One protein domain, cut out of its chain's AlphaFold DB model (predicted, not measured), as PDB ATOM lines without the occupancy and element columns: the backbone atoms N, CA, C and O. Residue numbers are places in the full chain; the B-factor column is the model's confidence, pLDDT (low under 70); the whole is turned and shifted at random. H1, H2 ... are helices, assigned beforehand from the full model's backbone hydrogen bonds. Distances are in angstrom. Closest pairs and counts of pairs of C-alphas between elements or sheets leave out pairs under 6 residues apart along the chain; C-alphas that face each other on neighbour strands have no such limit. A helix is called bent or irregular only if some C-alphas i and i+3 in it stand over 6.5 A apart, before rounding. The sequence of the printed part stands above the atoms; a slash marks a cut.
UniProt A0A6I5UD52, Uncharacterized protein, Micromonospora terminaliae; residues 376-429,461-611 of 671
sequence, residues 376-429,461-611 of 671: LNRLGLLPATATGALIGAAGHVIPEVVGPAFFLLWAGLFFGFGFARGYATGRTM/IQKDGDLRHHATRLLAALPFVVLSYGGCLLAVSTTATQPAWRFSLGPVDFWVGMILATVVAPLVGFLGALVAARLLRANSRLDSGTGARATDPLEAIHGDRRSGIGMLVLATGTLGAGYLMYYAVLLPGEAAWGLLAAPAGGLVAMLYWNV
ATOM      1  N   LEU A 376     -26.853  13.931  42.354       74.56
ATOM      2  CA  LEU A 376     -28.125  14.638  42.109       74.56
ATOM      3  C   LEU A 376     -28.574  14.616  40.636       74.56
ATOM      4  O   LEU A 376     -29.761  14.478  40.360       74.56
ATOM      5  N   ASN A 377     -27.629  14.672  39.692       72.25
ATOM      6  CA  ASN A 377     -27.923  14.621  38.258       72.25
ATOM      7  C   ASN A 377     -28.461  13.246  37.804       72.25
ATOM      8  O   ASN A 377     -29.203  13.155  36.842       72.25
ATOM      9  N   ARG A 378     -28.121  12.147  38.478       74.50
ATOM     10  CA  ARG A 378     -28.728  10.838  38.178       74.50
ATOM     11  C   ARG A 378     -30.112  10.719  38.810       74.50
ATOM     12  O   ARG A 378     -31.000  10.096  38.242       74.50
ATOM     13  N   LEU A 379     -30.308  11.364  39.961       73.62
ATOM     14  CA  LEU A 379     -31.554  11.282  40.727       73.62
ATOM     15  C   LEU A 379     -32.711  11.997  40.061       73.62
ATOM     16  O   LEU A 379     -33.847  11.589  40.246       73.62
ATOM     17  N   GLY A 380     -32.431  13.053  39.297       72.06
ATOM     18  CA  GLY A 380     -33.469  13.793  38.592       72.06
ATOM     19  C   GLY A 380     -34.123  13.007  37.450       72.06
ATOM     20  O   GLY A 380     -35.186  13.414  36.999       72.06
ATOM     21  N   LEU A 381     -33.526  11.896  36.985       77.06
ATOM     22  CA  LEU A 381     -33.960  11.213  35.762       77.06
ATOM     23  C   LEU A 381     -35.314  10.522  35.966       77.06
ATOM     24  O   LEU A 381     -36.228  10.741  35.178       77.06
ATOM     25  N   LEU A 382     -35.466   9.767  37.060       78.50
ATOM     26  CA  LEU A 382     -36.714   9.063  37.388       78.50
ATOM     27  C   LEU A 382     -37.888  10.023  37.677       78.50
ATOM     28  O   LEU A 382     -38.958   9.840  37.094       78.50
ATOM     29  N   PRO A 383     -37.733  11.077  38.509       77.56
ATOM     30  CA  PRO A 383     -38.763  12.096  38.683       77.56
ATOM     31  C   PRO A 383     -39.104  12.821  37.385       77.56
ATOM     32  O   PRO A 383     -40.272  13.127  37.174       77.56
ATOM     33  N   ALA A 384     -38.130  13.088  36.507       78.25
ATOM     34  CA  ALA A 384     -38.396  13.732  35.223       78.25
ATOM     35  C   ALA A 384     -39.275  12.849  34.329       78.25
ATOM     36  O   ALA A 384     -40.291  13.318  33.823       78.25
ATOM     37  N   THR A 385     -38.957  11.557  34.202       80.62
ATOM     38  CA  THR A 385     -39.793  10.616  33.441       80.62
ATOM     39  C   THR A 385     -41.178  10.433  34.062       80.62
ATOM     40  O   THR A 385     -42.169  10.422  33.337       80.62
ATOM     41  N   ALA A 386     -41.272  10.354  35.395       82.69
ATOM     42  CA  ALA A 386     -42.547  10.240  36.101       82.69
ATOM     43  C   ALA A 386     -43.407  11.505  35.947       82.69
ATOM     44  O   ALA A 386     -44.608  11.407  35.723       82.69
ATOM     45  N   THR A 387     -42.791  12.691  36.003       83.06
ATOM     46  CA  THR A 387     -43.464  13.977  35.751       83.06
ATOM     47  C   THR A 387     -44.008  14.019  34.326       83.06
ATOM     48  O   THR A 387     -45.166  14.370  34.124       83.06
ATOM     49  N   GLY A 388     -43.210  13.585  33.349       77.81
ATOM     50  CA  GLY A 388     -43.636  13.433  31.961       77.81
ATOM     51  C   GLY A 388     -44.845  12.518  31.794       77.81
ATOM     52  O   GLY A 388     -45.824  12.899  31.158       77.81
ATOM     53  N   ALA A 389     -44.803  11.335  32.409       83.06
ATOM     54  CA  ALA A 389     -45.908  10.383  32.379       83.06
ATOM     55  C   ALA A 389     -47.178  10.941  33.047       83.06
ATOM     56  O   ALA A 389     -48.268  10.778  32.508       83.06
ATOM     57  N   LEU A 390     -47.045  11.644  34.178       83.56
ATOM     58  CA  LEU A 390     -48.160  12.303  34.868       83.56
ATOM     59  C   LEU A 390     -48.788  13.418  34.024       83.56
ATOM     60  O   LEU A 390     -50.009  13.512  33.967       83.56
ATOM     61  N   ILE A 391     -47.973  14.236  33.350       79.06
ATOM     62  CA  ILE A 391     -48.460  15.271  32.424       79.06
ATOM     63  C   ILE A 391     -49.205  14.625  31.252       79.06
ATOM     64  O   ILE A 391     -50.293  15.077  30.905       79.06
ATOM     65  N   GLY A 392     -48.659  13.547  30.680       76.19
ATOM     66  CA  GLY A 392     -49.328  12.785  29.623       76.19
ATOM     67  C   GLY A 392     -50.665  12.202  30.084       76.19
ATOM     68  O   GLY A 392     -51.671  12.355  29.398       76.19
ATOM     69  N   ALA A 393     -50.702  11.621  31.286       80.69
ATOM     70  CA  ALA A 393     -51.923  11.099  31.892       80.69
ATOM     71  C   ALA A 393     -52.969  12.200  32.144       80.69
ATOM     72  O   ALA A 393     -54.140  12.024  31.816       80.69
ATOM     73  N   ALA A 394     -52.549  13.355  32.673       75.69
ATOM     74  CA  ALA A 394     -53.418  14.514  32.873       75.69
ATOM     75  C   ALA A 394     -53.969  15.050  31.542       75.69
ATOM     76  O   ALA A 394     -55.132  15.435  31.482       75.69
ATOM     77  N   GLY A 395     -53.172  14.994  30.472       72.69
ATOM     78  CA  GLY A 395     -53.591  15.327  29.111       72.69
ATOM     79  C   GLY A 395     -54.747  14.481  28.574       72.69
ATOM     80  O   GLY A 395     -55.479  14.941  27.708       72.69
ATOM     81  N   HIS A 396     -54.973  13.273  29.093       72.31
ATOM     82  CA  HIS A 396     -56.164  12.498  28.725       72.31
ATOM     83  C   HIS A 396     -57.445  13.044  29.354       72.31
ATOM     84  O   HIS A 396     -58.513  12.930  28.761       72.31
ATOM     85  N   VAL A 397     -57.340  13.615  30.554       74.69
ATOM     86  CA  VAL A 397     -58.479  14.196  31.274       74.69
ATOM     87  C   VAL A 397     -58.721  15.631  30.809       74.69
ATOM     88  O   VAL A 397     -59.864  16.045  30.648       74.69
ATOM     89  N   ILE A 398     -57.641  16.382  30.585       74.94
ATOM     90  CA  ILE A 398     -57.651  17.790  30.189       74.94
ATOM     91  C   ILE A 398     -56.592  17.987  29.086       74.94
ATOM     92  O   ILE A 398     -55.439  18.320  29.387       74.94
ATOM     93  N   PRO A 399     -56.949  17.780  27.804       69.94
ATOM     94  CA  PRO A 399     -56.017  17.837  26.666       69.94
ATOM     95  C   PRO A 399     -55.224  19.143  26.555       69.94
ATOM     96  O   PRO A 399     -54.084  19.163  26.091       69.94
ATOM     97  N   GLU A 400     -55.803  20.226  27.056       69.38
ATOM     98  CA  GLU A 400     -55.233  21.570  27.070       69.38
ATOM     99  C   GLU A 400     -54.065  21.742  28.051       69.38
ATOM    100  O   GLU A 400     -53.358  22.738  27.970       69.38
ATOM    101  N   VAL A 401     -53.819  20.804  28.976       70.88
ATOM    102  CA  VAL A 401     -52.778  20.939  30.019       70.88
ATOM    103  C   VAL A 401     -51.372  20.620  29.500       70.88
ATOM    104  O   VAL A 401     -50.387  21.145  30.025       70.88
ATOM    105  N   VAL A 402     -51.246  19.785  28.464       71.50
ATOM    106  CA  VAL A 402     -49.947  19.227  28.047       71.50
ATOM    107  C   VAL A 402     -49.004  20.310  27.511       71.50
ATOM    108  O   VAL A 402     -47.871  20.427  27.981       71.50
ATOM    109  N   GLY A 403     -49.461  21.122  26.555       70.44
ATOM    110  CA  GLY A 403     -48.668  22.214  25.972       70.44
ATOM    111  C   GLY A 403     -48.195  23.240  27.016       70.44
ATOM    112  O   GLY A 403     -46.984  23.438  27.166       70.44
ATOM    113  N   PRO A 404     -49.115  23.836  27.799       73.25
ATOM    114  CA  PRO A 404     -48.816  24.683  28.952       73.25
ATOM    115  C   PRO A 404     -47.800  24.103  29.929       73.25
ATOM    116  O   PRO A 404     -46.879  24.805  30.347       73.25
ATOM    117  N   ALA A 405     -47.933  22.824  30.287       73.19
ATOM    118  CA  ALA A 405     -47.037  22.188  31.239       73.19
ATOM    119  C   ALA A 405     -45.591  22.171  30.722       73.19
ATOM    120  O   ALA A 405     -44.679  22.552  31.454       73.19
ATOM    121  N   PHE A 406     -45.364  21.825  29.451       72.06
ATOM    122  CA  PHE A 406     -44.019  21.876  28.871       72.06
ATOM    123  C   PHE A 406     -43.484  23.302  28.741       72.06
ATOM    124  O   PHE A 406     -42.321  23.534  29.080       72.06
ATOM    125  N   PHE A 407     -44.322  24.262  28.336       73.19
ATOM    126  CA  PHE A 407     -43.953  25.681  28.305       73.19
ATOM    127  C   PHE A 407     -43.472  26.162  29.684       73.19
ATOM    128  O   PHE A 407     -42.416  26.783  29.800       73.19
ATOM    129  N   LEU A 408     -44.203  25.819  30.746       74.88
ATOM    130  CA  LEU A 408     -43.904  26.226  32.119       74.88
ATOM    131  C   LEU A 408     -42.697  25.487  32.718       74.88
ATOM    132  O   LEU A 408     -41.949  26.089  33.490       74.88
ATOM    133  N   LEU A 409     -42.450  24.226  32.342       77.44
ATOM    134  CA  LEU A 409     -41.226  23.498  32.709       77.44
ATOM    135  C   LEU A 409     -39.979  24.147  32.083       77.44
ATOM    136  O   LEU A 409     -38.986  24.372  32.780       77.44
ATOM    137  N   TRP A 410     -40.044  24.500  30.793       76.75
ATOM    138  CA  TRP A 410     -38.982  25.232  30.095       76.75
ATOM    139  C   TRP A 410     -38.762  26.624  30.694       76.75
ATOM    140  O   TRP A 410     -37.636  26.982  31.048       76.75
ATOM    141  N   ALA A 411     -39.838  27.388  30.887       75.38
ATOM    142  CA  ALA A 411     -39.784  28.712  31.494       75.38
ATOM    143  C   ALA A 411     -39.236  28.667  32.929       75.38
ATOM    144  O   ALA A 411     -38.434  29.519  33.302       75.38
ATOM    145  N   GLY A 412     -39.594  27.652  33.722       78.06
ATOM    146  CA  GLY A 412     -39.073  27.432  35.072       78.06
ATOM    147  C   GLY A 412     -37.571  27.146  35.108       78.06
ATOM    148  O   GLY A 412     -36.853  27.669  35.967       78.06
ATOM    149  N   LEU A 413     -37.056  26.384  34.140       81.69
ATOM    150  CA  LEU A 413     -35.623  26.127  34.025       81.69
ATOM    151  C   LEU A 413     -34.832  27.422  33.762       81.69
ATOM    152  O   LEU A 413     -33.840  27.693  34.450       81.69
ATOM    153  N   PHE A 414     -35.293  28.240  32.813       81.00
ATOM    154  CA  PHE A 414     -34.682  29.533  32.491       81.00
ATOM    155  C   PHE A 414     -34.920  30.595  33.566       81.00
ATOM    156  O   PHE A 414     -34.032  31.413  33.809       81.00
ATOM    157  N   PHE A 415     -36.057  30.547  34.265       80.75
ATOM    158  CA  PHE A 415     -36.299  31.352  35.459       80.75
ATOM    159  C   PHE A 415     -35.233  31.064  36.505       80.75
ATOM    160  O   PHE A 415     -34.590  31.979  37.001       80.75
ATOM    161  N   GLY A 416     -34.962  29.797  36.810       76.62
ATOM    162  CA  GLY A 416     -33.924  29.459  37.773       76.62
ATOM    163  C   GLY A 416     -32.515  29.895  37.342       76.62
ATOM    164  O   GLY A 416     -31.746  30.385  38.172       76.62
ATOM    165  N   PHE A 417     -32.196  29.822  36.045       81.00
ATOM    166  CA  PHE A 417     -30.947  30.368  35.501       81.00
ATOM    167  C   PHE A 417     -30.871  31.898  35.633       81.00
ATOM    168  O   PHE A 417     -29.869  32.428  36.119       81.00
ATOM    169  N   GLY A 418     -31.928  32.615  35.239       76.81
ATOM    170  CA  GLY A 418     -32.025  34.068  35.377       76.81
ATOM    171  C   GLY A 418     -32.002  34.520  36.829       76.81
ATOM    172  O   GLY A 418     -31.373  35.525  37.146       76.81
ATOM    173  N   PHE A 419     -32.585  33.728  37.725       74.62
ATOM    174  CA  PHE A 419     -32.580  33.960  39.162       74.62
ATOM    175  C   PHE A 419     -31.158  33.860  39.691       74.62
ATOM    176  O   PHE A 419     -30.656  34.803  40.296       74.62
ATOM    177  N   ALA A 420     -30.474  32.753  39.391       74.19
ATOM    178  CA  ALA A 420     -29.091  32.536  39.788       74.19
ATOM    179  C   ALA A 420     -28.168  33.634  39.235       74.19
ATOM    180  O   ALA A 420     -27.330  34.156  39.968       74.19
ATOM    181  N   ARG A 421     -28.371  34.065  37.980       76.94
ATOM    182  CA  ARG A 421     -27.642  35.203  37.398       76.94
ATOM    183  C   ARG A 421     -27.960  36.514  38.099       76.94
ATOM    184  O   ARG A 421     -27.030  37.191  38.505       76.94
ATOM    185  N   GLY A 422     -29.230  36.876  38.254       69.38
ATOM    186  CA  GLY A 422     -29.640  38.136  38.874       69.38
ATOM    187  C   GLY A 422     -29.190  38.249  40.321       69.38
ATOM    188  O   GLY A 422     -28.803  39.329  40.768       69.38
ATOM    189  N   TYR A 423     -29.204  37.127  41.033       68.25
ATOM    190  CA  TYR A 423     -28.745  37.018  42.407       68.25
ATOM    191  C   TYR A 423     -27.208  37.064  42.502       68.25
ATOM    192  O   TYR A 423     -26.679  37.680  43.427       68.25
ATOM    193  N   ALA A 424     -26.489  36.507  41.518       63.25
ATOM    194  CA  ALA A 424     -25.027  36.558  41.434       63.25
ATOM    195  C   ALA A 424     -24.470  37.916  40.955       63.25
ATOM    196  O   ALA A 424     -23.444  38.355  41.466       63.25
ATOM    197  N   THR A 425     -25.122  38.591  39.998       59.09
ATOM    198  CA  THR A 425     -24.580  39.777  39.301       59.09
ATOM    199  C   THR A 425     -24.635  41.062  40.110       59.09
ATOM    200  O   THR A 425     -23.735  41.877  39.981       59.09
ATOM    201  N   GLY A 426     -25.645  41.272  40.961       51.31
ATOM    202  CA  GLY A 426     -25.643  42.427  41.873       51.31
ATOM    203  C   GLY A 426     -24.998  42.131  43.226       51.31
ATOM    204  O   GLY A 426     -25.292  42.817  44.195       51.31
ATOM    205  N   ARG A 427     -24.156  41.093  43.283       52.44
ATOM    206  CA  ARG A 427     -23.047  40.970  44.232       52.44
ATOM    207  C   ARG A 427     -21.740  41.291  43.506       52.44
ATOM    208  O   ARG A 427     -20.799  40.501  43.543       52.44
ATOM    209  N   THR A 428     -21.715  42.405  42.768       41.69
ATOM    210  CA  THR A 428     -20.461  42.981  42.277       41.69
ATOM    211  C   THR A 428     -19.497  43.053  43.450       41.69
ATOM    212  O   THR A 428     -19.828  43.654  44.468       41.69
ATOM    213  N   MET A 429     -18.388  42.330  43.282       40.22
ATOM    214  CA  MET A 429     -17.232  42.187  44.161       40.22
ATOM    215  C   MET A 429     -17.106  43.333  45.160       40.22
ATOM    216  O   MET A 429     -16.634  44.403  44.789       40.22
ATOM    217  N   ILE A 461     -14.592  30.776  42.565       37.12
ATOM    218  CA  ILE A 461     -15.886  30.117  42.301       37.12
ATOM    219  C   ILE A 461     -16.904  30.473  43.400       37.12
ATOM    220  O   ILE A 461     -16.849  29.949  44.507       37.12
ATOM    221  N   GLN A 462     -17.854  31.356  43.081       46.72
ATOM    222  CA  GLN A 462     -18.996  31.758  43.917       46.72
ATOM    223  C   GLN A 462     -19.808  30.536  44.419       46.72
ATOM    224  O   GLN A 462     -19.954  29.557  43.689       46.72
ATOM    225  N   LYS A 463     -20.408  30.593  45.631       46.47
ATOM    226  CA  LYS A 463     -21.376  29.575  46.147       46.47
ATOM    227  C   LYS A 463     -22.451  29.236  45.101       46.47
ATOM    228  O   LYS A 463     -22.870  28.075  44.980       46.47
ATOM    229  N   ASP A 464     -22.839  30.258  44.344       50.62
ATOM    230  CA  ASP A 464     -23.820  30.207  43.264       50.62
ATOM    231  C   ASP A 464     -23.178  29.693  41.962       50.62
ATOM    232  O   ASP A 464     -23.726  28.795  41.315       50.62
ATOM    233  N   GLY A 465     -21.924  30.076  41.718       54.59
ATOM    234  CA  GLY A 465     -21.078  29.677  40.598       54.59
ATOM    235  C   GLY A 465     -20.849  30.845  39.640       54.59
ATOM    236  O   GLY A 465     -21.611  31.804  39.621       54.59
ATOM    237  N   ASP A 466     -19.800  30.779  38.827       60.88
ATOM    238  CA  ASP A 466     -19.624  31.742  37.732       60.88
ATOM    239  C   ASP A 466     -20.630  31.468  36.586       60.88
ATOM    240  O   ASP A 466     -21.324  30.446  36.580       60.88
ATOM    241  N   LEU A 467     -20.717  32.337  35.575       69.62
ATOM    242  CA  LEU A 467     -21.505  32.116  34.360       69.62
ATOM    243  C   LEU A 467     -21.284  30.721  33.777       69.62
ATOM    244  O   LEU A 467     -22.262  30.062  33.443       69.62
ATOM    245  N   ARG A 468     -20.039  30.235  33.736       69.38
ATOM    246  CA  ARG A 468     -19.730  28.870  33.278       69.38
ATOM    247  C   ARG A 468     -20.402  27.794  34.139       69.38
ATOM    248  O   ARG A 468     -20.940  26.829  33.608       69.38
ATOM    249  N   HIS A 469     -20.442  27.968  35.459       68.88
ATOM    250  CA  HIS A 469     -21.110  27.038  36.376       68.88
ATOM    251  C   HIS A 469     -22.637  27.087  36.246       68.88
ATOM    252  O   HIS A 469     -23.306  26.059  36.323       68.88
ATOM    253  N   HIS A 470     -23.205  28.273  36.038       74.38
ATOM    254  CA  HIS A 470     -24.636  28.412  35.779       74.38
ATOM    255  C   HIS A 470     -25.017  27.832  34.413       74.38
ATOM    256  O   HIS A 470     -26.004  27.111  34.314       74.38
ATOM    257  N   ALA A 471     -24.212  28.076  33.378       78.00
ATOM    258  CA  ALA A 471     -24.435  27.555  32.034       78.00
ATOM    259  C   ALA A 471     -24.318  26.027  31.998       78.00
ATOM    260  O   ALA A 471     -25.193  25.357  31.464       78.00
ATOM    261  N   THR A 472     -23.301  25.451  32.642       77.38
ATOM    262  CA  THR A 472     -23.164  23.988  32.754       77.38
ATOM    263  C   THR A 472     -24.325  23.350  33.514       77.38
ATOM    264  O   THR A 472     -24.779  22.281  33.122       77.38
ATOM    265  N   ARG A 473     -24.869  24.000  34.554       77.12
ATOM    266  CA  ARG A 473     -26.090  23.527  35.238       77.12
ATOM    267  C   ARG A 473     -27.323  23.591  34.345       77.12
ATOM    268  O   ARG A 473     -28.109  22.651  34.366       77.12
ATOM    269  N   LEU A 474     -27.476  24.670  33.576       81.88
ATOM    270  CA  LEU A 474     -28.561  24.807  32.608       81.88
ATOM    271  C   LEU A 474     -28.483  23.682  31.569       81.88
ATOM    272  O   LEU A 474     -29.452  22.955  31.393       81.88
ATOM    273  N   LEU A 475     -27.306  23.477  30.968       82.62
ATOM    274  CA  LEU A 475     -27.060  22.408  29.998       82.62
ATOM    275  C   LEU A 475     -27.304  21.020  30.596       82.62
ATOM    276  O   LEU A 475     -27.948  20.190  29.963       82.62
ATOM    277  N   ALA A 476     -26.851  20.776  31.827       76.75
ATOM    278  CA  ALA A 476     -27.090  19.515  32.519       76.75
ATOM    279  C   ALA A 476     -28.578  19.268  32.801       76.75
ATOM    280  O   ALA A 476     -28.969  18.114  32.916       76.75
ATOM    281  N   ALA A 477     -29.401  20.316  32.910       78.06
ATOM    282  CA  ALA A 477     -30.831  20.210  33.174       78.06
ATOM    283  C   ALA A 477     -31.687  19.989  31.905       78.06
ATOM    284  O   ALA A 477     -32.803  19.476  32.005       78.06
ATOM    285  N   LEU A 478     -31.173  20.316  30.710       80.94
ATOM    286  CA  LEU A 478     -31.893  20.139  29.438       80.94
ATOM    287  C   LEU A 478     -32.321  18.681  29.166       80.94
ATOM    288  O   LEU A 478     -33.489  18.479  28.827       80.94
ATOM    289  N   PRO A 479     -31.470  17.648  29.369       82.00
ATOM    290  CA  PRO A 479     -31.863  16.254  29.159       82.00
ATOM    291  C   PRO A 479     -33.082  15.822  29.977       82.00
ATOM    292  O   PRO A 479     -33.823  14.953  29.541       82.00
ATOM    293  N   PHE A 480     -33.338  16.426  31.139       77.25
ATOM    294  CA  PHE A 480     -34.494  16.065  31.963       77.25
ATOM    295  C   PHE A 480     -35.801  16.595  31.391       77.25
ATOM    296  O   PHE A 480     -36.807  15.896  31.442       77.25
ATOM    297  N   VAL A 481     -35.791  17.799  30.814       77.00
ATOM    298  CA  VAL A 481     -36.963  18.330  30.109       77.00
ATOM    299  C   VAL A 481     -37.257  17.462  28.883       77.00
ATOM    300  O   VAL A 481     -38.408  17.099  28.648       77.00
ATOM    301  N   VAL A 482     -36.209  17.026  28.175       80.38
ATOM    302  CA  VAL A 482     -36.314  16.092  27.041       80.38
ATOM    303  C   VAL A 482     -36.838  14.718  27.475       80.38
ATOM    304  O   VAL A 482     -37.716  14.165  26.821       80.38
ATOM    305  N   LEU A 483     -36.364  14.165  28.593       81.56
ATOM    306  CA  LEU A 483     -36.842  12.880  29.119       81.56
ATOM    307  C   LEU A 483     -38.275  12.959  29.657       81.56
ATOM    308  O   LEU A 483     -39.052  12.030  29.452       81.56
ATOM    309  N   SER A 484     -38.646  14.068  30.298       79.69
ATOM    310  CA  SER A 484     -40.035  14.348  30.678       79.69
ATOM    311  C   SER A 484     -40.926  14.413  29.436       79.69
ATOM    312  O   SER A 484     -42.028  13.869  29.426       79.69
ATOM    313  N   TYR A 485     -40.440  15.024  28.357       77.75
ATOM    314  CA  TYR A 485     -41.144  15.048  27.079       77.75
ATOM    315  C   TYR A 485     -41.299  13.647  26.476       77.75
ATOM    316  O   TYR A 485     -42.407  13.250  26.122       77.75
ATOM    317  N   GLY A 486     -40.227  12.852  26.459       76.00
ATOM    318  CA  GLY A 486     -40.267  11.456  26.018       76.00
ATOM    319  C   GLY A 486     -41.233  10.587  26.834       76.00
ATOM    320  O   GLY A 486     -42.004   9.825  26.256       76.00
ATOM    321  N   GLY A 487     -41.256  10.743  28.163       77.06
ATOM    322  CA  GLY A 487     -42.199  10.048  29.046       77.06
ATOM    323  C   GLY A 487     -43.661  10.406  28.764       77.06
ATOM    324  O   GLY A 487     -44.515   9.523  28.744       77.06
ATOM    325  N   CYS A 488     -43.946  11.679  28.474       75.75
ATOM    326  CA  CYS A 488     -45.276  12.119  28.049       75.75
ATOM    327  C   CYS A 488     -45.677  11.499  26.704       75.75
ATOM    328  O   CYS A 488     -46.791  10.999  26.573       75.75
ATOM    329  N   LEU A 489     -44.777  11.501  25.714       71.56
ATOM    330  CA  LEU A 489     -45.046  10.900  24.406       71.56
ATOM    331  C   LEU A 489     -45.352   9.405  24.517       71.56
ATOM    332  O   LEU A 489     -46.292   8.936  23.879       71.56
ATOM    333  N   LEU A 490     -44.598   8.676  25.345       75.00
ATOM    334  CA  LEU A 490     -44.843   7.260  25.611       75.00
ATOM    335  C   LEU A 490     -46.230   7.046  26.224       75.00
ATOM    336  O   LEU A 490     -47.006   6.270  25.670       75.00
ATOM    337  N   ALA A 491     -46.563   7.783  27.289       74.31
ATOM    338  CA  ALA A 491     -47.857   7.682  27.964       74.31
ATOM    339  C   ALA A 491     -49.034   7.956  27.015       74.31
ATOM    340  O   ALA A 491     -49.997   7.202  27.012       74.31
ATOM    341  N   VAL A 492     -48.927   8.978  26.160       68.94
ATOM    342  CA  VAL A 492     -49.961   9.311  25.165       68.94
ATOM    343  C   VAL A 492     -50.033   8.260  24.046       68.94
ATOM    344  O   VAL A 492     -51.116   7.962  23.540       68.94
ATOM    345  N   SER A 493     -48.896   7.679  23.644       66.88
ATOM    346  CA  SER A 493     -48.826   6.706  22.543       66.88
ATOM    347  C   SER A 493     -49.429   5.339  22.870       66.88
ATOM    348  O   SER A 493     -49.887   4.653  21.962       66.88
ATOM    349  N   THR A 494     -49.449   4.946  24.144       65.81
ATOM    350  CA  THR A 494     -49.972   3.642  24.581       65.81
ATOM    351  C   THR A 494     -51.499   3.580  24.662       65.81
ATOM    352  O   THR A 494     -52.052   2.496  24.810       65.81
ATOM    353  N   THR A 495     -52.184   4.722  24.579       57.81
ATOM    354  CA  THR A 495     -53.608   4.855  24.943       57.81
ATOM    355  C   THR A 495     -54.461   5.610  23.918       57.81
ATOM    356  O   THR A 495     -55.683   5.502  23.975       57.81
ATOM    357  N   ALA A 496     -53.880   6.358  22.972       56.81
ATOM    358  CA  ALA A 496     -54.643   7.128  21.981       56.81
ATOM    359  C   ALA A 496     -54.919   6.339  20.682       56.81
ATOM    360  O   ALA A 496     -53.996   5.842  20.041       56.81
ATOM    361  N   THR A 497     -56.186   6.278  20.248       54.47
ATOM    362  CA  THR A 497     -56.635   5.556  19.036       54.47
ATOM    363  C   THR A 497     -56.673   6.403  17.754       54.47
ATOM    364  O   THR A 497     -56.913   5.851  16.682       54.47
ATOM    365  N   GLN A 498     -56.396   7.715  17.810       54.03
ATOM    366  CA  GLN A 498     -56.259   8.568  16.617       54.03
ATOM    367  C   GLN A 498     -54.938   9.371  16.607       54.03
ATOM    368  O   GLN A 498     -54.591   9.989  17.616       54.03
ATOM    369  N   PRO A 499     -54.193   9.393  15.478       49.31
ATOM    370  CA  PRO A 499     -52.875  10.034  15.383       49.31
ATOM    371  C   PRO A 499     -52.884  11.543  15.071       49.31
ATOM    372  O   PRO A 499     -51.840  12.181  15.183       49.31
ATOM    373  N   ALA A 500     -54.019  12.138  14.705       45.91
ATOM    374  CA  ALA A 500     -54.137  13.579  14.480       45.91
ATOM    375  C   ALA A 500     -54.684  14.209  15.773       45.91
ATOM    376  O   ALA A 500     -55.884  14.179  15.983       45.91
ATOM    377  N   TRP A 501     -53.915  14.667  16.766       48.50
ATOM    378  CA  TRP A 501     -52.909  15.731  16.681       48.50
ATOM    379  C   TRP A 501     -52.036  15.846  17.956       48.50
ATOM    380  O   TRP A 501     -51.576  16.932  18.246       48.50
ATOM    381  N   ARG A 502     -51.842  14.793  18.769       53.06
ATOM    382  CA  ARG A 502     -50.954  14.671  19.973       53.06
ATOM    383  C   ARG A 502     -50.863  15.816  21.043       53.06
ATOM    384  O   ARG A 502     -50.301  15.539  22.096       53.06
ATOM    385  N   PHE A 503     -51.424  17.023  20.860       50.78
ATOM    386  CA  PHE A 503     -51.367  18.201  21.762       50.78
ATOM    387  C   PHE A 503     -52.569  19.177  21.703       50.78
ATOM    388  O   PHE A 503     -52.582  20.166  22.423       50.78
ATOM    389  N   SER A 504     -53.574  18.931  20.874       53.66
ATOM    390  CA  SER A 504     -54.805  19.741  20.689       53.66
ATOM    391  C   SER A 504     -54.646  20.974  19.832       53.66
ATOM    392  O   SER A 504     -55.479  21.867  19.869       53.66
ATOM    393  N   LEU A 505     -53.579  21.007  19.040       53.88
ATOM    394  CA  LEU A 505     -53.134  22.185  18.314       53.88
ATOM    395  C   LEU A 505     -52.997  21.855  16.826       53.88
ATOM    396  O   LEU A 505     -52.495  20.785  16.469       53.88
ATOM    397  N   GLY A 506     -53.419  22.777  15.955       60.38
ATOM    398  CA  GLY A 506     -53.111  22.690  14.530       60.38
ATOM    399  C   GLY A 506     -51.598  22.807  14.280       60.38
ATOM    400  O   GLY A 506     -50.864  23.276  15.151       60.38
ATOM    401  N   PRO A 507     -51.082  22.425  13.094       63.41
ATOM    402  CA  PRO A 507     -49.651  22.521  12.783       63.41
ATOM    403  C   PRO A 507     -49.085  23.937  12.964       63.41
ATOM    404  O   PRO A 507     -47.962  24.102  13.432       63.41
ATOM    405  N   VAL A 508     -49.874  24.960  12.623       64.38
ATOM    406  CA  VAL A 508     -49.503  26.371  12.798       64.38
ATOM    407  C   VAL A 508     -49.462  26.738  14.281       64.38
ATOM    408  O   VAL A 508     -48.452  27.267  14.734       64.38
ATOM    409  N   ASP A 509     -50.492  26.382  15.050       60.06
ATOM    410  CA  ASP A 509     -50.552  26.642  16.495       60.06
ATOM    411  C   ASP A 509     -49.426  25.924  17.247       60.06
ATOM    412  O   ASP A 509     -48.863  26.457  18.202       60.06
ATOM    413  N   PHE A 510     -49.037  24.736  16.776       60.91
ATOM    414  CA  PHE A 510     -47.882  24.001  17.275       60.91
ATOM    415  C   PHE A 510     -46.577  24.767  17.033       60.91
ATOM    416  O   PHE A 510     -45.812  24.970  17.972       60.91
ATOM    417  N   TRP A 511     -46.309  25.227  15.806       64.25
ATOM    418  CA  TRP A 511     -45.086  25.983  15.504       64.25
ATOM    419  C   TRP A 511     -45.047  27.342  16.208       64.25
ATOM    420  O   TRP A 511     -44.005  27.724  16.740       64.25
ATOM    421  N   VAL A 512     -46.180  28.043  16.278       65.88
ATOM    422  CA  VAL A 512     -46.328  29.304  17.020       65.88
ATOM    423  C   VAL A 512     -46.087  29.073  18.513       65.88
ATOM    424  O   VAL A 512     -45.254  29.754  19.114       65.88
ATOM    425  N   GLY A 513     -46.720  28.051  19.096       63.19
ATOM    426  CA  GLY A 513     -46.506  27.640  20.482       63.19
ATOM    427  C   GLY A 513     -45.057  27.238  20.764       63.19
ATOM    428  O   GLY A 513     -44.501  27.633  21.785       63.19
ATOM    429  N   MET A 514     -44.397  26.536  19.839       63.50
ATOM    430  CA  MET A 514     -42.985  26.150  19.940       63.50
ATOM    431  C   MET A 514     -42.036  27.352  19.901       63.50
ATOM    432  O   MET A 514     -41.111  27.432  20.713       63.50
ATOM    433  N   ILE A 515     -42.252  28.309  18.996       66.81
ATOM    434  CA  ILE A 515     -41.433  29.528  18.904       66.81
ATOM    435  C   ILE A 515     -41.593  30.359  20.180       66.81
ATOM    436  O   ILE A 515     -40.603  30.790  20.773       66.81
ATOM    437  N   LEU A 516     -42.823  30.521  20.664       63.94
ATOM    438  CA  LEU A 516     -43.099  31.247  21.902       63.94
ATOM    439  C   LEU A 516     -42.525  30.514  23.127       63.94
ATOM    440  O   LEU A 516     -41.920  31.153  23.990       63.94
ATOM    441  N   ALA A 517     -42.601  29.182  23.175       63.56
ATOM    442  CA  ALA A 517     -41.960  28.362  24.208       63.56
ATOM    443  C   ALA A 517     -40.429  28.466  24.201       63.56
ATOM    444  O   ALA A 517     -39.800  28.382  25.254       63.56
ATOM    445  N   THR A 518     -39.823  28.675  23.034       65.75
ATOM    446  CA  THR A 518     -38.361  28.722  22.884       65.75
ATOM    447  C   THR A 518     -37.796  30.137  23.050       65.75
ATOM    448  O   THR A 518     -36.637  30.289  23.423       65.75
ATOM    449  N   VAL A 519     -38.596  31.181  22.810       73.38
ATOM    450  CA  VAL A 519     -38.145  32.586  22.854       73.38
ATOM    451  C   VAL A 519     -38.769  33.354  24.020       73.38
ATOM    452  O   VAL A 519     -38.051  33.945  24.828       73.38
ATOM    453  N   VAL A 520     -40.098  33.329  24.150       72.44
ATOM    454  CA  VAL A 520     -40.827  34.126  25.152       72.44
ATOM    455  C   VAL A 520     -40.711  33.512  26.541       72.44
ATOM    456  O   VAL A 520     -40.432  34.237  27.492       72.44
ATOM    457  N   ALA A 521     -40.851  32.193  26.679       69.75
ATOM    458  CA  ALA A 521     -40.720  31.520  27.975       69.75
ATOM    459  C   ALA A 521     -39.344  31.756  28.636       69.75
ATOM    460  O   ALA A 521     -39.310  32.140  29.811       69.75
ATOM    461  N   PRO A 522     -38.210  31.615  27.921       74.75
ATOM    462  CA  PRO A 522     -36.900  31.952  28.464       74.75
ATOM    463  C   PRO A 522     -36.749  33.431  28.798       74.75
ATOM    464  O   PRO A 522     -36.169  33.748  29.832       74.75
ATOM    465  N   LEU A 523     -37.290  34.333  27.971       80.69
ATOM    466  CA  LEU A 523     -37.222  35.775  28.206       80.69
ATOM    467  C   LEU A 523     -38.018  36.187  29.452       80.69
ATOM    468  O   LEU A 523     -37.476  36.855  30.330       80.69
ATOM    469  N   VAL A 524     -39.277  35.752  29.562       77.19
ATOM    470  CA  VAL A 524     -40.158  36.015  30.712       77.19
ATOM    471  C   VAL A 524     -39.597  35.369  31.974       77.19
ATOM    472  O   VAL A 524     -39.501  36.029  33.009       77.19
ATOM    473  N   GLY A 525     -39.165  34.107  31.880       74.06
ATOM    474  CA  GLY A 525     -38.502  33.401  32.969       74.06
ATOM    475  C   GLY A 525     -37.264  34.160  33.439       74.06
ATOM    476  O   GLY A 525     -37.147  34.473  34.619       74.06
ATOM    477  N   PHE A 526     -36.370  34.531  32.523       81.38
ATOM    478  CA  PHE A 526     -35.134  35.238  32.843       81.38
ATOM    479  C   PHE A 526     -35.382  36.629  33.445       81.38
ATOM    480  O   PHE A 526     -34.861  36.928  34.518       81.38
ATOM    481  N   LEU A 527     -36.189  37.474  32.794       82.44
ATOM    482  CA  LEU A 527     -36.468  38.840  33.250       82.44
ATOM    483  C   LEU A 527     -37.231  38.853  34.573       82.44
ATOM    484  O   LEU A 527     -36.843  39.560  35.505       82.44
ATOM    485  N   GLY A 528     -38.276  38.035  34.686       78.25
ATOM    486  CA  GLY A 528     -39.033  37.900  35.922       78.25
ATOM    487  C   GLY A 528     -38.169  37.366  37.065       78.25
ATOM    488  O   GLY A 528     -38.279  37.830  38.198       78.25
ATOM    489  N   ALA A 529     -37.209  36.491  36.764       80.00
ATOM    490  CA  ALA A 529     -36.244  36.024  37.743       80.00
ATOM    491  C   ALA A 529     -35.218  37.084  38.171       80.00
ATOM    492  O   ALA A 529     -34.832  37.112  39.342       80.00
ATOM    493  N   LEU A 530     -34.798  37.989  37.278       81.44
ATOM    494  CA  LEU A 530     -33.967  39.142  37.651       81.44
ATOM    495  C   LEU A 530     -34.704  40.060  38.634       81.44
ATOM    496  O   LEU A 530     -34.114  40.516  39.617       81.44
ATOM    497  N   VAL A 531     -35.993  40.310  38.385       82.62
ATOM    498  CA  VAL A 531     -36.854  41.099  39.277       82.62
ATOM    499  C   VAL A 531     -37.038  40.379  40.611       82.62
ATOM    500  O   VAL A 531     -36.772  40.972  41.655       82.62
ATOM    501  N   ALA A 532     -37.382  39.089  40.598       79.81
ATOM    502  CA  ALA A 532     -37.512  38.268  41.802       79.81
ATOM    503  C   ALA A 532     -36.222  38.256  42.641       79.81
ATOM    504  O   ALA A 532     -36.264  38.419  43.860       79.81
ATOM    505  N   ALA A 533     -35.060  38.136  41.992       75.94
ATOM    506  CA  ALA A 533     -33.765  38.194  42.659       75.94
ATOM    507  C   ALA A 533     -33.486  39.571  43.281       75.94
ATOM    508  O   ALA A 533     -32.855  39.648  44.333       75.94
ATOM    509  N   ARG A 534     -33.916  40.675  42.654       79.44
ATOM    510  CA  ARG A 534     -33.816  42.024  43.244       79.44
ATOM    511  C   ARG A 534     -34.768  42.197  44.429       79.44
ATOM    512  O   ARG A 534     -34.334  42.695  45.460       79.44
ATOM    513  N   LEU A 535     -36.013  41.738  44.307       79.19
ATOM    514  CA  LEU A 535     -37.022  41.818  45.368       79.19
ATOM    515  C   LEU A 535     -36.620  41.025  46.613       79.19
ATOM    516  O   LEU A 535     -36.725  41.545  47.720       79.19
ATOM    517  N   LEU A 536     -36.123  39.793  46.446       74.12
ATOM    518  CA  LEU A 536     -35.626  39.010  47.579       74.12
ATOM    519  C   LEU A 536     -34.454  39.718  48.254       74.12
ATOM    520  O   LEU A 536     -34.494  39.884  49.467       74.12
ATOM    521  N   ARG A 537     -33.468  40.204  47.486       70.06
ATOM    522  CA  ARG A 537     -32.301  40.923  48.030       70.06
ATOM    523  C   ARG A 537     -32.654  42.198  48.783       70.06
ATOM    524  O   ARG A 537     -32.029  42.501  49.791       70.06
ATOM    525  N   ALA A 538     -33.646  42.940  48.303       73.19
ATOM    526  CA  ALA A 538     -34.114  44.145  48.977       73.19
ATOM    527  C   ALA A 538     -34.798  43.838  50.322       73.19
ATOM    528  O   ALA A 538     -34.921  44.720  51.168       73.19
ATOM    529  N   ASN A 539     -35.243  42.595  50.540       71.38
ATOM    530  CA  ASN A 539     -35.983  42.201  51.726       71.38
ATOM    531  C   ASN A 539     -35.124  41.338  52.658       71.38
ATOM    532  O   ASN A 539     -35.088  40.114  52.540       71.38
ATOM    533  N   SER A 540     -34.495  41.977  53.645       63.19
ATOM    534  CA  SER A 540     -33.601  41.343  54.630       63.19
ATOM    535  C   SER A 540     -34.236  40.208  55.451       63.19
ATOM    536  O   SER A 540     -33.528  39.390  56.039       63.19
ATOM    537  N   ARG A 541     -35.575  40.122  55.500       63.72
ATOM    538  CA  ARG A 541     -36.297  39.017  56.157       63.72
ATOM    539  C   ARG A 541     -36.335  37.740  55.310       63.72
ATOM    540  O   ARG A 541     -36.469  36.650  55.869       63.72
ATOM    541  N   LEU A 542     -36.264  37.879  53.983       61.38
ATOM    542  CA  LEU A 542     -36.348  36.792  52.998       61.38
ATOM    543  C   LEU A 542     -34.973  36.448  52.420       61.38
ATOM    544  O   LEU A 542     -34.616  35.272  52.358       61.38
ATOM    545  N   ASP A 543     -34.194  37.465  52.049       58.62
ATOM    546  CA  ASP A 543     -32.753  37.350  51.872       58.62
ATOM    547  C   ASP A 543     -32.097  37.531  53.237       58.62
ATOM    548  O   ASP A 543     -31.652  38.613  53.618       58.62
ATOM    549  N   SER A 544     -32.060  36.446  54.009       51.09
ATOM    550  CA  SER A 544     -31.075  36.343  55.074       51.09
ATOM    551  C   SER A 544     -29.722  36.406  54.379       51.09
ATOM    552  O   SER A 544     -29.320  35.379  53.830       51.09
ATOM    553  N   GLY A 545     -29.100  37.593  54.314       51.34
ATOM    554  CA  GLY A 545     -27.859  37.844  53.578       51.34
ATOM    555  C   GLY A 545     -26.991  36.597  53.610       51.34
ATOM    556  O   GLY A 545     -26.536  36.229  54.690       51.34
ATOM    557  N   THR A 546     -26.962  35.883  52.466       46.75
ATOM    558  CA  THR A 546     -26.640  34.442  52.338       46.75
ATOM    559  C   THR A 546     -25.657  33.979  53.388       46.75
ATOM    560  O   THR A 546     -24.695  34.710  53.555       46.75
ATOM    561  N   GLY A 547     -25.817  32.777  53.960       44.72
ATOM    562  CA  GLY A 547     -25.003  32.138  55.015       44.72
ATOM    563  C   GLY A 547     -23.607  32.683  55.392       44.72
ATOM    564  O   GLY A 547     -23.213  32.494  56.524       44.72
ATOM    565  N   ALA A 548     -22.844  33.344  54.531       40.31
ATOM    566  CA  ALA A 548     -21.667  34.172  54.807       40.31
ATOM    567  C   ALA A 548     -21.723  35.137  56.017       40.31
ATOM    568  O   ALA A 548     -20.656  35.434  56.534       40.31
ATOM    569  N   ARG A 549     -22.892  35.616  56.480       43.78
ATOM    570  CA  ARG A 549     -23.011  36.355  57.767       43.78
ATOM    571  C   ARG A 549     -23.652  35.544  58.896       43.78
ATOM    572  O   ARG A 549     -23.730  36.014  60.027       43.78
ATOM    573  N   ALA A 550     -24.157  34.348  58.600       50.91
ATOM    574  CA  ALA A 550     -24.688  33.486  59.642       50.91
ATOM    575  C   ALA A 550     -23.503  32.961  60.457       50.91
ATOM    576  O   ALA A 550     -22.641  32.268  59.925       50.91
ATOM    577  N   THR A 551     -23.464  33.283  61.744       53.34
ATOM    578  CA  THR A 551     -22.507  32.689  62.686       53.34
ATOM    579  C   THR A 551     -23.026  31.356  63.244       53.34
ATOM    580  O   THR A 551     -22.370  30.735  64.071       53.34
ATOM    581  N   ASP A 552     -24.192  30.884  62.761       64.12
ATOM    582  CA  ASP A 552     -24.739  29.545  62.999       64.12
ATOM    583  C   ASP A 552     -25.038  28.762  61.705       64.12
ATOM    584  O   ASP A 552     -25.845  29.222  60.882       64.12
ATOM    585  N   PRO A 553     -24.483  27.538  61.528       68.88
ATOM    586  CA  PRO A 553     -24.830  26.678  60.398       68.88
ATOM    587  C   PRO A 553     -26.334  26.395  60.298       68.88
ATOM    588  O   PRO A 553     -26.866  26.222  59.200       68.88
ATOM    589  N   LEU A 554     -27.047  26.336  61.429       73.56
ATOM    590  CA  LEU A 554     -28.476  26.013  61.443       73.56
ATOM    591  C   LEU A 554     -29.346  27.186  60.997       73.56
ATOM    592  O   LEU A 554     -30.314  26.983  60.259       73.56
ATOM    593  N   GLU A 555     -28.995  28.409  61.394       69.19
ATOM    594  CA  GLU A 555     -29.661  29.607  60.881       69.19
ATOM    595  C   GLU A 555     -29.420  29.770  59.383       69.19
ATOM    596  O   GLU A 555     -30.356  30.104  58.657       69.19
ATOM    597  N   ALA A 556     -28.231  29.411  58.889       71.00
ATOM    598  CA  ALA A 556     -27.954  29.397  57.458       71.00
ATOM    599  C   ALA A 556     -28.863  28.409  56.689       71.00
ATOM    600  O   ALA A 556     -29.394  28.757  55.634       71.00
ATOM    601  N   ILE A 557     -29.120  27.209  57.233       75.38
ATOM    602  CA  ILE A 557     -30.067  26.240  56.644       75.38
ATOM    603  C   ILE A 557     -31.500  26.793  56.646       75.38
ATOM    604  O   ILE A 557     -32.229  26.639  55.662       75.38
ATOM    605  N   HIS A 558     -31.935  27.409  57.749       74.44
ATOM    606  CA  HIS A 558     -33.282  27.974  57.858       74.44
ATOM    607  C   HIS A 558     -33.486  29.200  56.960       74.44
ATOM    608  O   HIS A 558     -34.559  29.345  56.370       74.44
ATOM    609  N   GLY A 559     -32.471  30.051  56.834       72.25
ATOM    610  CA  GLY A 559     -32.452  31.193  55.927       72.25
ATOM    611  C   GLY A 559     -32.563  30.760  54.467       72.25
ATOM    612  O   GLY A 559     -33.494  31.169  53.771       72.25
ATOM    613  N   ASP A 560     -31.712  29.819  54.038       75.31
ATOM    614  CA  ASP A 560     -31.761  29.275  52.674       75.31
ATOM    615  C   ASP A 560     -33.117  28.580  52.389       75.31
ATOM    616  O   ASP A 560     -33.621  28.659  51.264       75.31
ATOM    617  N   ARG A 561     -33.770  27.963  53.395       82.56
ATOM    618  CA  ARG A 561     -35.142  27.422  53.268       82.56
ATOM    619  C   ARG A 561     -36.171  28.519  52.985       82.56
ATOM    620  O   ARG A 561     -37.008  28.338  52.104       82.56
ATOM    621  N   ARG A 562     -36.141  29.633  53.727       81.19
ATOM    622  CA  ARG A 562     -37.073  30.763  53.527       81.19
ATOM    623  C   ARG A 562     -36.881  31.397  52.155       81.19
ATOM    624  O   ARG A 562     -37.865  31.604  51.453       81.19
ATOM    625  N   SER A 563     -35.629  31.615  51.754       76.25
ATOM    626  CA  SER A 563     -35.281  32.094  50.413       76.25
ATOM    627  C   SER A 563     -35.776  31.131  49.326       76.25
ATOM    628  O   SER A 563     -36.356  31.565  48.335       76.25
ATOM    629  N   GLY A 564     -35.663  29.815  49.541       79.69
ATOM    630  CA  GLY A 564     -36.216  28.808  48.630       79.69
ATOM    631  C   GLY A 564     -37.737  28.848  48.499       79.69
ATOM    632  O   GLY A 564     -38.246  28.766  47.386       79.69
ATOM    633  N   ILE A 565     -38.464  29.022  49.605       84.75
ATOM    634  CA  ILE A 565     -39.927  29.193  49.576       84.75
ATOM    635  C   ILE A 565     -40.296  30.501  48.861       84.75
ATOM    636  O   ILE A 565     -41.180  30.501  48.009       84.75
ATOM    637  N   GLY A 566     -39.591  31.599  49.153       82.31
ATOM    638  CA  GLY A 566     -39.784  32.877  48.467       82.31
ATOM    639  C   GLY A 566     -39.539  32.771  46.960       82.31
ATOM    640  O   GLY A 566     -40.350  33.248  46.171       82.31
ATOM    641  N   MET A 567     -38.473  32.075  46.553       80.56
ATOM    642  CA  MET A 567     -38.179  31.779  45.150       80.56
ATOM    643  C   MET A 567     -39.300  30.964  44.497       80.56
ATOM    644  O   MET A 567     -39.692  31.295  43.387       80.56
ATOM    645  N   LEU A 568     -39.834  29.937  45.166       86.00
ATOM    646  CA  LEU A 568     -40.940  29.130  44.641       86.00
ATOM    647  C   LEU A 568     -42.203  29.969  44.410       86.00
ATOM    648  O   LEU A 568     -42.815  29.863  43.348       86.00
ATOM    649  N   VAL A 569     -42.578  30.813  45.377       88.00
ATOM    650  CA  VAL A 569     -43.752  31.697  45.273       88.00
ATOM    651  C   VAL A 569     -43.571  32.697  44.134       88.00
ATOM    652  O   VAL A 569     -44.454  32.830  43.290       88.00
ATOM    653  N   LEU A 570     -42.408  33.353  44.064       85.06
ATOM    654  CA  LEU A 570     -42.104  34.313  43.003       85.06
ATOM    655  C   LEU A 570     -42.039  33.639  41.632       85.06
ATOM    656  O   LEU A 570     -42.592  34.183  40.682       85.06
ATOM    657  N   ALA A 571     -41.425  32.459  41.521       83.38
ATOM    658  CA  ALA A 571     -41.378  31.697  40.275       83.38
ATOM    659  C   ALA A 571     -42.790  31.322  39.820       83.38
ATOM    660  O   ALA A 571     -43.171  31.626  38.699       83.38
ATOM    661  N   THR A 572     -43.595  30.741  40.710       86.56
ATOM    662  CA  THR A 572     -44.974  30.330  40.411       86.56
ATOM    663  C   THR A 572     -45.828  31.517  39.967       86.56
ATOM    664  O   THR A 572     -46.490  31.438  38.937       86.56
ATOM    665  N   GLY A 573     -45.767  32.641  40.691       85.62
ATOM    666  CA  GLY A 573     -46.500  33.856  40.334       85.62
ATOM    667  C   GLY A 573     -46.026  34.478  39.019       85.62
ATOM    668  O   GLY A 573     -46.849  34.822  38.179       85.62
ATOM    669  N   THR A 574     -44.710  34.563  38.797       83.81
ATOM    670  CA  THR A 574     -44.134  35.088  37.544       83.81
ATOM    671  C   THR A 574     -44.547  34.243  36.345       83.81
ATOM    672  O   THR A 574     -44.997  34.771  35.332       83.81
ATOM    673  N   LEU A 575     -44.396  32.923  36.462       82.81
ATOM    674  CA  LEU A 575     -44.704  31.986  35.391       82.81
ATOM    675  C   LEU A 575     -46.211  31.940  35.117       82.81
ATOM    676  O   LEU A 575     -46.610  31.945  33.958       82.81
ATOM    677  N   GLY A 576     -47.042  31.979  36.163       83.50
ATOM    678  CA  GLY A 576     -48.498  32.067  36.043       83.50
ATOM    679  C   GLY A 576     -48.973  33.376  35.405       83.50
ATOM    680  O   GLY A 576     -49.833  33.350  34.533       83.50
ATOM    681  N   ALA A 577     -48.381  34.518  35.768       82.19
ATOM    682  CA  ALA A 577     -48.698  35.808  35.151       82.19
ATOM    683  C   ALA A 577     -48.247  35.875  33.683       82.19
ATOM    684  O   ALA A 577     -48.997  36.338  32.827       82.19
ATOM    685  N   GLY A 578     -47.045  35.373  33.379       75.75
ATOM    686  CA  GLY A 578     -46.556  35.251  32.004       75.75
ATOM    687  C   GLY A 578     -47.445  34.345  31.153       75.75
ATOM    688  O   GLY A 578     -47.737  34.672  30.007       75.75
ATOM    689  N   TYR A 579     -47.933  33.252  31.740       75.62
ATOM    690  CA  TYR A 579     -48.918  32.374  31.124       75.62
ATOM    691  C   TYR A 579     -50.246  33.099  30.866       75.62
ATOM    692  O   TYR A 579     -50.708  33.117  29.736       75.62
ATOM    693  N   LEU A 580     -50.826  33.779  31.858       76.94
ATOM    694  CA  LEU A 580     -52.068  34.546  31.673       76.94
ATOM    695  C   LEU A 580     -51.941  35.622  30.584       76.94
ATOM    696  O   LEU A 580     -52.858  35.788  29.785       76.94
ATOM    697  N   MET A 581     -50.799  36.312  30.515       74.25
ATOM    698  CA  MET A 581     -50.509  37.282  29.454       74.25
ATOM    699  C   MET A 581     -50.434  36.614  28.076       74.25
ATOM    700  O   MET A 581     -51.027  37.109  27.124       74.25
ATOM    701  N   TYR A 582     -49.735  35.479  27.969       70.56
ATOM    702  CA  TYR A 582     -49.689  34.683  26.742       70.56
ATOM    703  C   TYR A 582     -51.105  34.300  26.281       70.56
ATOM    704  O   TYR A 582     -51.438  34.476  25.113       70.56
ATOM    705  N   TYR A 583     -51.963  33.872  27.210       70.69
ATOM    706  CA  TYR A 583     -53.356  33.527  26.927       70.69
ATOM    707  C   TYR A 583     -54.190  34.719  26.466       70.69
ATOM    708  O   TYR A 583     -54.873  34.615  25.453       70.69
ATOM    709  N   ALA A 584     -54.100  35.855  27.158       69.31
ATOM    710  CA  ALA A 584     -54.864  37.055  26.827       69.31
ATOM    711  C   ALA A 584     -54.556  37.611  25.423       69.31
ATOM    712  O   ALA A 584     -55.391  38.305  24.848       69.31
ATOM    713  N   VAL A 585     -53.365  37.328  24.882       67.94
ATOM    714  CA  VAL A 585     -52.908  37.852  23.586       67.94
ATOM    715  C   VAL A 585     -53.111  36.854  22.437       67.94
ATOM    716  O   VAL A 585     -53.288  37.293  21.302       67.94
ATOM    717  N   LEU A 586     -53.060  35.536  22.687       65.75
ATOM    718  CA  LEU A 586     -52.831  34.541  21.622       65.75
ATOM    719  C   LEU A 586     -53.867  33.405  21.500       65.75
ATOM    720  O   LEU A 586     -53.834  32.722  20.479       65.75
ATOM    721  N   LEU A 587     -54.758  33.155  22.474       58.81
ATOM    722  CA  LEU A 587     -55.670  31.990  22.450       58.81
ATOM    723  C   LEU A 587     -57.112  32.316  22.918       58.81
ATOM    724  O   LEU A 587     -57.290  33.182  23.773       58.81
ATOM    725  N   PRO A 588     -58.151  31.615  22.409       55.94
ATOM    726  CA  PRO A 588     -59.534  31.730  22.890       55.94
ATOM    727  C   PRO A 588     -59.739  31.159  24.314       55.94
ATOM    728  O   PRO A 588     -58.971  30.328  24.798       55.94
ATOM    729  N   GLY A 589     -60.784  31.644  24.997       53.09
ATOM    730  CA  GLY A 589     -60.923  31.709  26.462       53.09
ATOM    731  C   GLY A 589     -61.205  30.436  27.277       53.09
ATOM    732  O   GLY A 589     -61.654  30.581  28.411       53.09
ATOM    733  N   GLU A 590     -60.946  29.221  26.783       54.78
ATOM    734  CA  GLU A 590     -61.336  27.984  27.503       54.78
ATOM    735  C   GLU A 590     -60.198  27.262  28.266       54.78
ATOM    736  O   GLU A 590     -60.466  26.432  29.127       54.78
ATOM    737  N   ALA A 591     -58.929  27.666  28.115       57.56
ATOM    738  CA  ALA A 591     -57.771  26.928  28.658       57.56
ATOM    739  C   ALA A 591     -57.138  27.507  29.952       57.56
ATOM    740  O   ALA A 591     -55.912  27.589  30.121       57.56
ATOM    741  N   ALA A 592     -57.978  27.868  30.928       63.28
ATOM    742  CA  ALA A 592     -57.543  28.319  32.260       63.28
ATOM    743  C   ALA A 592     -56.806  27.230  33.077       63.28
ATOM    744  O   ALA A 592     -56.049  27.543  34.002       63.28
ATOM    745  N   TRP A 593     -56.972  25.951  32.721       64.31
ATOM    746  CA  TRP A 593     -56.414  24.809  33.454       64.31
ATOM    747  C   TRP A 593     -54.881  24.770  33.501       64.31
ATOM    748  O   TRP A 593     -54.319  24.284  34.482       64.31
ATOM    749  N   GLY A 594     -54.172  25.328  32.513       65.50
ATOM    750  CA  GLY A 594     -52.703  25.341  32.528       65.50
ATOM    751  C   GLY A 594     -52.083  26.256  33.593       65.50
ATOM    752  O   GLY A 594     -50.911  26.084  33.928       65.50
ATOM    753  N   LEU A 595     -52.864  27.137  34.237       71.69
ATOM    754  CA  LEU A 595     -52.419  27.856  35.439       71.69
ATOM    755  C   LEU A 595     -52.060  26.882  36.576       71.69
ATOM    756  O   LEU A 595     -51.132  27.143  37.346       71.69
ATOM    757  N   LEU A 596     -52.728  25.723  36.640       72.38
ATOM    758  CA  LEU A 596     -52.427  24.672  37.618       72.38
ATOM    759  C   LEU A 596     -51.039  24.046  37.415       72.38
ATOM    760  O   LEU A 596     -50.512  23.433  38.341       72.38
ATOM    761  N   ALA A 597     -50.415  24.229  36.244       70.12
ATOM    762  CA  ALA A 597     -49.063  23.754  35.958       70.12
ATOM    763  C   ALA A 597     -47.961  24.773  36.326       70.12
ATOM    764  O   ALA A 597     -46.782  24.410  36.375       70.12
ATOM    765  N   ALA A 598     -48.301  26.028  36.652       77.69
ATOM    766  CA  ALA A 598     -47.315  27.048  37.037       77.69
ATOM    767  C   ALA A 598     -46.483  26.666  38.285       77.69
ATOM    768  O   ALA A 598     -45.264  26.881  38.273       77.69
ATOM    769  N   PRO A 599     -47.061  26.027  39.326       82.06
ATOM    770  CA  PRO A 599     -46.290  25.503  40.452       82.06
ATOM    771  C   PRO A 599     -45.250  24.450  40.048       82.06
ATOM    772  O   PRO A 599     -44.186  24.391  40.661       82.06
ATOM    773  N   ALA A 600     -45.507  23.642  39.010       75.94
ATOM    774  CA  ALA A 600     -44.555  22.635  38.534       75.94
ATOM    775  C   ALA A 600     -43.308  23.291  37.915       75.94
ATOM    776  O   ALA A 600     -42.182  22.895  38.226       75.94
ATOM    777  N   GLY A 601     -43.489  24.355  37.125       72.31
ATOM    778  CA  GLY A 601     -42.384  25.184  36.627       72.31
ATOM    779  C   GLY A 601     -41.593  25.852  37.760       72.31
ATOM    780  O   GLY A 601     -40.359  25.821  37.774       72.31
ATOM    781  N   GLY A 602     -42.295  26.377  38.772       78.25
ATOM    782  CA  GLY A 602     -41.674  26.920  39.984       78.25
ATOM    783  C   GLY A 602     -40.873  25.875  40.774       78.25
ATOM    784  O   GLY A 602     -39.775  26.164  41.256       78.25
ATOM    785  N   LEU A 603     -41.372  24.640  40.858       80.31
ATOM    786  CA  LEU A 603     -40.698  23.529  41.527       80.31
ATOM    787  C   LEU A 603     -39.412  23.119  40.797       80.31
ATOM    788  O   LEU A 603     -38.399  22.883  41.453       80.31
ATOM    789  N   VAL A 604     -39.409  23.091  39.458       77.38
ATOM    790  CA  VAL A 604     -38.191  22.859  38.658       77.38
ATOM    791  C   VAL A 604     -37.155  23.950  38.912       77.38
ATOM    792  O   VAL A 604     -35.988  23.643  39.176       77.38
ATOM    793  N   ALA A 605     -37.577  25.218  38.913       74.19
ATOM    794  CA  ALA A 605     -36.697  26.330  39.258       74.19
ATOM    795  C   ALA A 605     -36.074  26.128  40.654       74.19
ATOM    796  O   ALA A 605     -34.870  26.297  40.845       74.19
ATOM    797  N   MET A 606     -36.871  25.687  41.625       77.62
ATOM    798  CA  MET A 606     -36.408  25.432  42.985       77.62
ATOM    799  C   MET A 606     -35.443  24.230  43.063       77.62
ATOM    800  O   MET A 606     -34.369  24.345  43.649       77.62
ATOM    801  N   LEU A 607     -35.770  23.093  42.447       75.62
ATOM    802  CA  LEU A 607     -34.986  21.851  42.513       75.62
ATOM    803  C   LEU A 607     -33.569  21.999  41.942       75.62
ATOM    804  O   LEU A 607     -32.612  21.494  42.531       75.62
ATOM    805  N   TYR A 608     -33.415  22.694  40.814       72.88
ATOM    806  CA  TYR A 608     -32.121  22.809  40.131       72.88
ATOM    807  C   TYR A 608     -31.253  23.954  40.658       72.88
ATOM    808  O   TYR A 608     -30.014  23.859  40.654       72.88
ATOM    809  N   TRP A 609     -31.888  25.022  41.141       74.69
ATOM    810  CA  TRP A 609     -31.204  26.288  41.394       74.69
ATOM    811  C   TRP A 609     -31.179  26.689  42.868       74.69
ATOM    812  O   TRP A 609     -30.261  27.403  43.270       74.69
ATOM    813  N   ASN A 610     -32.090  26.183  43.705       78.38
ATOM    814  CA  ASN A 610     -32.062  26.468  45.135       78.38
ATOM    815  C   ASN A 610     -31.096  25.539  45.894       78.38
ATOM    816  O   ASN A 610     -31.133  24.311  45.786       78.38
ATOM    817  N   VAL A 611     -30.239  26.138  46.722       75.56
ATOM    818  CA  VAL A 611     -29.215  25.415  47.489       75.56
ATOM    819  C   VAL A 611     -29.826  24.509  48.559       75.56
ATOM    820  O   VAL A 611     -29.365  23.375  48.714       75.56
TER     821      VAL A 611
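AT A GLANCE: This is residues 376 to 429 and 461 to 611 of the 671 residues of an uncharacterized protein of Micromonospora terminaliae (UniProt A0A6I5UD52). An elongated bundle of helices has H3 in its core, with H5, H7 and the bent but nearly straight H4 packed round it; the longest helix, H6, packs on H3, H5 and H7, and H2 packs on the arm H4b and meets H3 near the tight link between them. The two long links lie at opposite ends of the long axis. The printed part has 205 residues with seven named helices, H1 to H7 in order along the chain, and no named strand; the class is all helix. It is compact, with a radius of gyration of the C-alphas of 17.9 A, and spans 62 by 37 by 27 A.

IN THESE COORDINATES: H6, residues 553 to 586, is 48.5 A long and begins with C-alpha 553 at (-24.830, 26.678, 60.398). H7 is residues 592 to 609, 28.0 A, ending at C-alpha 609 at (-31.204, 26.288, 41.394). H5, residues 507 to 538, is 44.9 A long, with a kink of 30 degrees near residue 516; it is neither bent nor irregular, but only just: C-alphas 518 and 521 are 6.3 A apart. H3, residues 399 to 425, is 40.4 A long. H3 and H7 are only just irregular: C-alphas 400 and 403 are 6.7 A apart, C-alphas 596 and 599 6.8 A. H4, residues 467 to 493, was assigned as one helix by its hydrogen bonds but is bent, with C-alphas 476 and 479 6.7 A apart; its arms are H4a, residues 467 to 476, and H4b, residues 479 to 493, at a shallow tilt of 21 degrees. H2 is residues 381 to 397, 25.1 A, and H1 residues 376 to 379, with C-alpha 376 at (-28.125, 14.638, 42.109).

HOW THE PARTS SIT: H2, H3, H4b, H5, H6 and H7 form an up and down bundle, each running against the one before it in the chain. H6 and H7, a hairpin, touch, the closest C-alphas being Thr 572 and Gly 602 at 4.8 A. H3 is the hub, touching five helices. It touches H5 at Phe 415 and Gly 525, whose C-alphas are 3.9 A apart, at a tilt of 36 degrees, only just steep. H2 and H4b touch, the same way at a steep tilt of 38 degrees, with the C-alphas of Gly 388 and Ser 484 closest at 3.9 A. H1 touches no helix. Every O i to N i+4 pair is within hydrogen-bond range in H4a, H4b and H6, against 12 of 13 in H2, 21 of 23 in H3, 26 of 28 in H5 and 9 of 14 in H7; H1 is too short for such a pair.

THE WHOLE: The C-alphas farthest apart, Gln 498 and Thr 551, are 62.0 A apart. Residues 430 to 460 are not printed, and C-alphas 429 and 461 are 12.3 A apart across the cut. The links H4 to H5 and H5 to H6 are long. The mean pLDDT of the printed part is 70.6; 73 residues are under 70, among them 492 to 518 and 540 to 553.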